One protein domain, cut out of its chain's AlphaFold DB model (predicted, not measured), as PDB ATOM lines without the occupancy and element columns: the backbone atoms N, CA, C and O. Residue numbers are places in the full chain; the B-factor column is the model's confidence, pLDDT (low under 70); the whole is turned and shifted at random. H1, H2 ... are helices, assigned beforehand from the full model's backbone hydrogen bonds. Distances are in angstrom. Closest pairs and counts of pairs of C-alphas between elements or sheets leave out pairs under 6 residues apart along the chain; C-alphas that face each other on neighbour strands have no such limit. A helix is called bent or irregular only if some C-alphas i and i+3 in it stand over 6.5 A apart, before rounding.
ATOM      1  N   GLY A  84     281.861 284.867 183.497       78.38
ATOM      2  CA  GLY A  84     281.241 284.763 184.818       78.38
ATOM      3  C   GLY A  84     279.924 283.982 184.842       78.38
ATOM      4  O   GLY A  84     279.183 284.085 185.816       78.38
ATOM      5  N   TYR A  85     279.619 283.199 183.799       81.31
ATOM      6  CA  TYR A  85     278.458 282.301 183.793       81.31
ATOM      7  C   TYR A  85     278.631 281.119 184.750       81.31
ATOM      8  O   TYR A  85     277.643 280.574 185.234       81.31
ATOM      9  N   ILE A  86     279.879 280.716 185.001       74.50
ATOM     10  CA  ILE A  86     280.244 279.691 185.978       74.50
ATOM     11  C   ILE A  86     281.283 280.314 186.907       74.50
ATOM     12  O   ILE A  86     282.353 280.723 186.455       74.50
ATOM     13  N   GLY A  87     280.982 280.402 188.203       72.69
ATOM     14  CA  GLY A  87     281.970 280.821 189.189       72.69
ATOM     15  C   GLY A  87     283.004 279.719 189.424       72.69
ATOM     16  O   GLY A  87     282.670 278.534 189.426       72.69
ATOM     17  N   GLY A  88     284.260 280.084 189.700       68.88
ATOM     18  CA  GLY A  88     285.276 279.103 190.111       68.88
ATOM     19  C   GLY A  88     284.837 278.269 191.327       68.88
ATOM     20  O   GLY A  88     285.140 277.081 191.403       68.88
ATOM     21  N   GLY A  89     284.040 278.860 192.227       73.62
ATOM     22  CA  GLY A  89     283.400 278.157 193.343       73.62
ATOM     23  C   GLY A  89     282.338 277.137 192.910       73.62
ATOM     24  O   GLY A  89     282.320 276.032 193.443       73.62
ATOM     25  N   ASP A  90     281.517 277.451 191.903       76.06
ATOM     26  CA  ASP A  90     280.508 276.520 191.369       76.06
ATOM     27  C   ASP A  90     281.169 275.304 190.715       76.06
ATOM     28  O   ASP A  90     280.717 274.170 190.872       76.06
ATOM     29  N   ALA A  91     282.289 275.524 190.022       72.44
ATOM     30  CA  ALA A  91     283.075 274.450 189.435       72.44
ATOM     31  C   ALA A  91     283.683 273.527 190.506       72.44
ATOM     32  O   ALA A  91     283.619 272.305 190.368       72.44
ATOM     33  N   ILE A  92     284.224 274.093 191.592       76.56
ATOM     34  CA  ILE A  92     284.741 273.324 192.736       76.56
ATOM     35  C   ILE A  92     283.615 272.530 193.409       76.56
ATOM     36  O   ILE A  92     283.788 271.343 193.683       76.56
ATOM     37  N   HIS A  93     282.440 273.135 193.601       78.81
ATOM     38  CA  HIS A  93     281.268 272.429 194.119       78.81
ATOM     39  C   HIS A  93     280.829 271.279 193.212       78.81
ATOM     40  O   HIS A  93     280.487 270.208 193.710       78.81
ATOM     41  N   MET A  94     280.887 271.450 191.889       77.12
ATOM     42  CA  MET A  94     280.589 270.369 190.953       77.12
ATOM     43  C   MET A  94     281.593 269.214 191.090       77.12
ATOM     44  O   MET A  94     281.181 268.058 191.166       77.12
ATOM     45  N   ILE A  95     282.892 269.507 191.200       76.38
ATOM     46  CA  ILE A  95     283.949 268.500 191.404       76.38
ATOM     47  C   ILE A  95     283.721 267.721 192.706       76.38
ATOM     48  O   ILE A  95     283.766 266.490 192.700       76.38
ATOM     49  N   GLN A  96     283.408 268.421 193.800       79.56
ATOM     50  CA  GLN A  96     283.071 267.807 195.087       79.56
ATOM     51  C   GLN A  96     281.797 266.958 194.998       79.56
ATOM     52  O   GLN A  96     281.762 265.842 195.505       79.56
ATOM     53  N   SER A  97     280.760 267.437 194.302       80.50
ATOM     54  CA  SER A  97     279.495 266.702 194.142       80.50
ATOM     55  C   SER A  97     279.648 265.399 193.355       80.50
ATOM     56  O   SER A  97     278.927 264.435 193.598       80.50
ATOM     57  N   LEU A  98     280.612 265.358 192.433       77.94
ATOM     58  CA  LEU A  98     280.960 264.166 191.667       77.94
ATOM     59  C   LEU A  98     281.918 263.237 192.436       77.94
ATOM     60  O   LEU A  98     282.235 262.155 191.945       77.94
ATOM     61  N   GLY A  99     282.377 263.638 193.628       77.44
ATOM     62  CA  GLY A  99     283.342 262.898 194.440       77.44
ATOM     63  C   GLY A  99     284.745 262.864 193.833       77.44
ATOM     64  O   GLY A  99     285.487 261.913 194.064       77.44
ATOM     65  N   LEU A 100     285.106 263.849 193.003       75.31
ATOM     66  CA  LEU A 100     286.441 263.954 192.400       75.31
ATOM     67  C   LEU A 100     287.454 264.689 193.295       75.31
ATOM     68  O   LEU A 100     288.637 264.742 192.961       75.31
ATOM     69  N   ASP A 101     287.014 265.210 194.437       71.25
ATOM     70  CA  ASP A 101     287.838 265.833 195.481       71.25
ATOM     71  C   ASP A 101     288.916 264.889 196.042       71.25
ATOM     72  O   ASP A 101     290.006 265.322 196.404       71.25
ATOM     73  N   GLN A 102     288.667 263.580 196.027       74.62
ATOM     74  CA  GLN A 102     289.659 262.566 196.401       74.62
ATOM     75  C   GLN A 102     290.825 262.434 195.399       74.62
ATOM     76  O   GLN A 102     291.875 261.890 195.743       74.62
ATOM     77  N   TYR A 103     290.650 262.906 194.158       71.44
ATOM     78  CA  TYR A 103     291.650 262.826 193.086       71.44
ATOM     79  C   TYR A 103     292.276 264.182 192.741       71.44
ATOM     80  O   TYR A 103     293.331 264.226 192.107       71.44
ATOM     81  N   VAL A 104     291.638 265.284 193.142       69.38
ATOM     82  CA  VAL A 104     292.048 266.649 192.814       69.38
ATOM     83  C   VAL A 104     292.122 267.478 194.086       69.38
ATOM     84  O   VAL A 104     291.126 267.664 194.776       69.38
ATOM     85  N   ASP A 105     293.296 268.047 194.348       72.06
ATOM     86  CA  ASP A 105     293.507 268.978 195.455       72.06
ATOM     87  C   ASP A 105     292.848 270.333 195.142       72.06
ATOM     88  O   ASP A 105     293.444 271.224 194.527       72.06
ATOM     89  N   THR A 106     291.574 270.464 195.517       66.69
ATOM     90  CA  THR A 106     290.757 271.655 195.255       66.69
ATOM     91  C   THR A 106     291.251 272.899 195.992       66.69
ATOM     92  O   THR A 106     290.969 274.006 195.543       66.69
ATOM     93  N   GLU A 107     292.023 272.753 197.075       67.12
ATOM     94  CA  GLU A 107     292.587 273.888 197.824       67.12
ATOM     95  C   GLU A 107     293.777 274.535 197.096       67.12
ATOM     96  O   GLU A 107     294.048 275.725 197.264       67.12
ATOM     97  N   LYS A 108     294.465 273.779 196.230       63.44
ATOM     98  CA  LYS A 108     295.557 274.294 195.386       63.44
ATOM     99  C   LYS A 108     295.092 274.975 194.101       63.44
ATOM    100  O   LYS A 108     295.924 275.580 193.418       63.44
ATOM    101  N   LEU A 109     293.802 274.922 193.764       64.62
ATOM    102  CA  LEU A 109     293.224 275.654 192.631       64.62
ATOM    103  C   LEU A 109     293.133 277.153 192.975       64.62
ATOM    104  O   LEU A 109     292.076 277.699 193.271       64.62
ATOM    105  N   ASN A 110     294.286 277.823 192.975       56.31
ATOM    106  CA  ASN A 110     294.418 279.239 193.301       56.31
ATOM    107  C   ASN A 110     293.758 280.113 192.203       56.31
ATOM    108  O   ASN A 110     294.052 279.913 191.019       56.31
ATOM    109  N   PRO A 111     292.906 281.098 192.552       55.56
ATOM    110  CA  PRO A 111     292.069 281.852 191.609       55.56
ATOM    111  C   PRO A 111     292.815 282.623 190.506       55.56
ATOM    112  O   PRO A 111     292.236 282.868 189.453       55.56
ATOM    113  N   THR A 112     294.099 282.955 190.675       52.28
ATOM    114  CA  THR A 112     294.864 283.754 189.691       52.28
ATOM    115  C   THR A 112     295.224 282.983 188.408       52.28
ATOM    116  O   THR A 112     295.307 283.578 187.341       52.28
ATOM    117  N   TYR A 113     295.386 281.657 188.492       54.56
ATOM    118  CA  TYR A 113     295.486 280.736 187.339       54.56
ATOM    119  C   TYR A 113     294.297 279.754 187.293       54.56
ATOM    120  O   TYR A 113     294.279 278.804 186.504       54.56
ATOM    121  N   GLY A 114     293.293 279.996 188.145       62.28
ATOM    122  CA  GLY A 114     292.189 279.090 188.430       62.28
ATOM    123  C   GLY A 114     291.316 278.830 187.215       62.28
ATOM    124  O   GLY A 114     290.982 277.684 186.963       62.28
ATOM    125  N   ASN A 115     291.018 279.840 186.394       72.12
ATOM    126  CA  ASN A 115     290.076 279.664 185.284       72.12
ATOM    127  C   ASN A 115     290.582 278.687 184.217       72.12
ATOM    128  O   ASN A 115     289.810 277.871 183.730       72.12
ATOM    129  N   ILE A 116     291.876 278.713 183.882       76.56
ATOM    130  CA  ILE A 116     292.440 277.765 182.911       76.56
ATOM    131  C   ILE A 116     292.520 276.368 183.529       76.56
ATOM    132  O   ILE A 116     292.091 275.405 182.905       76.56
ATOM    133  N   ALA A 117     293.027 276.246 184.759       76.88
ATOM    134  CA  ALA A 117     293.151 274.951 185.428       76.88
ATOM    135  C   ALA A 117     291.783 274.279 185.649       76.88
ATOM    136  O   ALA A 117     291.619 273.092 185.370       76.88
ATOM    137  N   ILE A 118     290.788 275.057 186.076       78.06
ATOM    138  CA  ILE A 118     289.397 274.627 186.211       78.06
ATOM    139  C   ILE A 118     288.830 274.276 184.836       78.06
ATOM    140  O   ILE A 118     288.228 273.217 184.702       78.06
ATOM    141  N   ALA A 119     289.064 275.088 183.798       82.69
ATOM    142  CA  ALA A 119     288.603 274.770 182.449       82.69
ATOM    143  C   ALA A 119     289.151 273.427 181.957       82.69
ATOM    144  O   ALA A 119     288.375 272.608 181.473       82.69
ATOM    145  N   VAL A 120     290.453 273.172 182.121       83.31
ATOM    146  CA  VAL A 120     291.069 271.891 181.747       83.31
ATOM    147  C   VAL A 120     290.457 270.744 182.545       83.31
ATOM    148  O   VAL A 120     290.050 269.748 181.958       83.31
ATOM    149  N   LEU A 121     290.319 270.892 183.861       83.06
ATOM    150  CA  LEU A 121     289.745 269.849 184.706       83.06
ATOM    151  C   LEU A 121     288.295 269.520 184.327       83.06
ATOM    152  O   LEU A 121     287.945 268.354 184.159       83.06
ATOM    153  N   LEU A 122     287.456 270.537 184.141       83.56
ATOM    154  CA  LEU A 122     286.083 270.352 183.676       83.56
ATOM    155  C   LEU A 122     286.044 269.724 182.279       83.56
ATOM    156  O   LEU A 122     285.176 268.895 181.997       83.56
ATOM    157  N   ASN A 123     287.001 270.071 181.417       89.38
ATOM    158  CA  ASN A 123     287.129 269.492 180.087       89.38
ATOM    159  C   ASN A 123     287.498 267.999 180.134       89.38
ATOM    160  O   ASN A 123     287.015 267.243 179.289       89.38
ATOM    161  N   GLU A 124     288.287 267.560 181.115       86.44
ATOM    162  CA  GLU A 124     288.596 266.142 181.351       86.44
ATOM    163  C   GLU A 124     287.407 265.387 181.961       86.44
ATOM    164  O   GLU A 124     287.098 264.277 181.535       86.44
ATOM    165  N   ILE A 125     286.650 265.994 182.883       85.56
ATOM    166  CA  ILE A 125     285.408 265.389 183.408       85.56
ATOM    167  C   ILE A 125     284.415 265.136 182.266       85.56
ATOM    168  O   ILE A 125     283.829 264.053 182.155       85.56
ATOM    169  N   LEU A 126     284.279 266.120 181.374       88.06
ATOM    170  CA  LEU A 126     283.454 266.020 180.176       88.06
ATOM    171  C   LEU A 126     283.929 264.943 179.196       88.06
ATOM    172  O   LEU A 126     283.110 264.506 178.390       88.06
ATOM    173  N   GLU A 127     285.176 264.461 179.265       86.75
ATOM    174  CA  GLU A 127     285.661 263.369 178.407       86.75
ATOM    175  C   GLU A 127     284.811 262.101 178.577       86.75
ATOM    176  O   GLU A 127     284.497 261.432 177.591       86.75
ATOM    177  N   THR A 128     284.323 261.831 179.795       85.31
ATOM    178  CA  THR A 128     283.443 260.687 180.105       85.31
ATOM    179  C   THR A 128     282.164 260.679 179.263       85.31
ATOM    180  O   THR A 128     281.655 259.620 178.906       85.31
ATOM    181  N   VAL A 129     281.652 261.862 178.914       88.19
ATOM    182  CA  VAL A 129     280.457 262.035 178.072       88.19
ATOM    183  C   VAL A 129     280.844 262.249 176.606       88.19
ATOM    184  O   VAL A 129     280.198 261.722 175.697       88.19
ATOM    185  N   ARG A 130     281.925 262.999 176.363       91.25
ATOM    186  CA  ARG A 130     282.410 263.377 175.031       91.25
ATOM    187  C   ARG A 130     282.879 262.176 174.231       91.25
ATOM    188  O   ARG A 130     282.580 262.106 173.044       91.25
ATOM    189  N   LEU A 131     283.585 261.230 174.844       88.44
ATOM    190  CA  LEU A 131     284.125 260.075 174.135       88.44
ATOM    191  C   LEU A 131     283.005 259.154 173.598       88.44
ATOM    192  O   LEU A 131     283.013 258.885 172.395       88.44
ATOM    193  N   PRO A 132     281.972 258.766 174.379       88.75
ATOM    194  CA  PRO A 132     280.779 258.093 173.850       88.75
ATOM    195  C   PRO A 132     280.054 258.879 172.750       88.75
ATOM    196  O   PRO A 132     279.681 258.302 171.725       88.75
ATOM    197  N   LEU A 133     279.889 260.195 172.924       90.00
ATOM    198  CA  LEU A 133     279.273 261.065 171.917       90.00
ATOM    199  C   LEU A 133     280.078 261.059 170.610       90.00
ATOM    200  O   LEU A 133     279.513 260.921 169.524       90.00
ATOM    201  N   CYS A 134     281.401 261.187 170.711       89.88
ATOM    202  CA  CYS A 134     282.317 261.165 169.583       89.88
ATOM    203  C   CYS A 134     282.171 259.848 168.823       89.88
ATOM    204  O   CYS A 134     281.971 259.864 167.612       89.88
ATOM    205  N   ILE A 135     282.168 258.711 169.522       88.12
ATOM    206  CA  ILE A 135     281.978 257.387 168.913       88.12
ATOM    207  C   ILE A 135     280.640 257.310 168.174       88.12
ATOM    208  O   ILE A 135     280.607 256.930 167.004       88.12
ATOM    209  N   ALA A 136     279.548 257.719 168.823       89.94
ATOM    210  CA  ALA A 136     278.212 257.675 168.234       89.94
ATOM    211  C   ALA A 136     278.092 258.540 166.967       89.94
ATOM    212  O   ALA A 136     277.392 258.179 166.023       89.94
ATOM    213  N   THR A 137     278.803 259.668 166.920       91.31
ATOM    214  CA  THR A 137     278.750 260.638 165.812       91.31
ATOM    215  C   THR A 137     279.815 260.405 164.734       91.31
ATOM    216  O   THR A 137     279.689 260.904 163.613       91.31
ATOM    217  N   THR A 138     280.825 259.576 165.005       88.62
ATOM    218  CA  THR A 138     281.924 259.264 164.074       88.62
ATOM    219  C   THR A 138     281.465 258.739 162.706       88.62
ATOM    220  O   THR A 138     282.020 259.185 161.699       88.62
ATOM    221  N   PRO A 139     280.443 257.864 162.582       87.94
ATOM    222  CA  PRO A 139     279.965 257.409 161.273       87.94
ATOM    223  C   PRO A 139     279.458 258.552 160.384       87.94
ATOM    224  O   PRO A 139     279.672 258.535 159.171       87.94
ATOM    225  N   MET A 140     278.814 259.561 160.978       90.88
ATOM    226  CA  MET A 140     278.327 260.736 160.252       90.88
ATOM    227  C   MET A 140     279.494 261.583 159.747       90.88
ATOM    228  O   MET A 140     279.524 261.958 158.574       90.88
ATOM    229  N   ILE A 141     280.495 261.816 160.597       91.00
ATOM    230  CA  ILE A 141     281.681 262.593 160.224       91.00
ATOM    231  C   ILE A 141     282.519 261.867 159.179       91.00
ATOM    232  O   ILE A 141     282.985 262.487 158.227       91.00
ATOM    233  N   LYS A 142     282.652 260.542 159.279       88.19
ATOM    234  CA  LYS A 142     283.330 259.733 158.262       88.19
ATOM    235  C   LYS A 142     282.670 259.901 156.891       88.19
ATOM    236  O   LYS A 142     283.376 260.083 155.904       88.19
ATOM    237  N   ARG A 143     281.332 259.907 156.820       87.69
ATOM    238  CA  ARG A 143     280.593 260.186 155.573       87.69
ATOM    239  C   ARG A 143     280.871 261.595 155.052       87.69
ATOM    240  O   ARG A 143     281.210 261.749 153.883       87.69
ATOM    241  N   ALA A 144     280.789 262.606 155.915       88.50
ATOM    242  CA  ALA A 144     281.076 263.991 155.542       88.50
ATOM    243  C   ALA A 144     282.515 264.167 155.021       88.50
ATOM    244  O   ALA A 144     282.735 264.818 154.004       88.50
ATOM    245  N   TYR A 145     283.486 263.521 155.667       88.12
ATOM    246  CA  TYR A 145     284.894 263.546 155.281       88.12
ATOM    247  C   TYR A 145     285.142 262.897 153.911       88.12
ATOM    248  O   TYR A 145     285.883 263.432 153.086       88.12
ATOM    249  N   LEU A 146     284.508 261.756 153.631       87.38
ATOM    250  CA  LEU A 146     284.610 261.094 152.325       87.38
ATOM    251  C   LEU A 146     284.006 261.946 151.201       87.38
ATOM    252  O   LEU A 146     284.598 262.039 150.127       87.38
ATOM    253  N   ASN A 147     282.881 262.610 151.473       85.38
ATOM    254  CA  ASN A 147     282.252 263.534 150.529       85.38
ATOM    255  C   ASN A 147     283.142 264.758 150.263       85.38
ATOM    256  O   ASN A 147     283.347 265.128 149.112       85.38
ATOM    257  N   ALA A 148     283.729 265.345 151.310       83.75
ATOM    258  CA  ALA A 148     284.615 266.504 151.192       83.75
ATOM    259  C   ALA A 148     285.927 266.191 150.451       83.75
ATOM    260  O   ALA A 148     286.490 267.055 149.788       83.75
TER     261      ALA A 148
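AT A GLANCE: This is residues 84 to 148 of the 157 residues of an uncharacterized protein of Aphanomyces invadans (UniProt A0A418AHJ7). A long bent helix, H3, sticks out as a free arm, residues 126 to 148, from a small body in which H1 and H2 pack on each other at a slant. A long loop, residues 98 to 110, leads back from the end of H1 to the beginning of H2, and the arm follows H2 after a single residue and bends at residues 137 and 138. The printed part has 65 residues with three named helices, in the order H1, H2, H3, and no named strand; the class is all helix. The whole is only just extended, close to loose, with a radius of gyration of the C-alphas of 16.2 A, and it spans 49 by 23 by 18 A, a rod whose length comes from the arm.

IN THESE COORDINATES: H3, residues 127 to 148, was assigned as one helix by its hydrogen bonds, but it is bent: C-alphas 136 and 139 are 7.2 A apart. Its arm H3a, residues 127 to 136, is 13.8 A long from first to last C-alpha and begins at C-alpha 127 (285.661, 263.369, 178.407). Its arm H3b, residues 139 to 148, is 14.4 A long and ends at C-alpha 148 (284.615, 266.504, 151.192). H2, residues 111 to 125, is 19.6 A long and irregular: C-alphas 112 and 115 are 7.7 A apart. H1, residues 88 to 97, is 14.3 A long and begins at C-alpha 88 (285.276, 279.103, 190.111).

HOW THE PARTS SIT: H3a and H3b stand at a steep tilt of 63 degrees, and each touches no helix. H2 and H3a meet only through their link, Leu 126. H1 and H2 touch, with 6 pairs of C-alphas within 8 A; the closest C-alphas are those of Gly 88 and Asn 115, 6.8 A apart. They run the same way at a steep tilt of 39 degrees, with 10.9 A from centre to centre. H1 is apart from H3a and from H3b, and H2 is apart from H3b. Every O i to N i+4 pair is within hydrogen-bond range in H1 and H3b, against 9 of 11 in H2 and 5 of 6 in H3a.

THE WHOLE: The two C-alphas farthest apart are those of Glu 107 and Asn 147, at 49.5 A. Without residues 126 to 148, which stand free, the body has 42 residues, spans 24 by 20 by 17 A and has a radius of gyration of 9.4 A. The link from H1 to H2 is long, with 13 residues, and the link from H2 to H3 is tight. The printed part has no cut. Its mean pLDDT is 78.9, and 11 residues are under 70: residue 88, residue 104 and residues 106 to 114, of which 111 to 114 belong to H2.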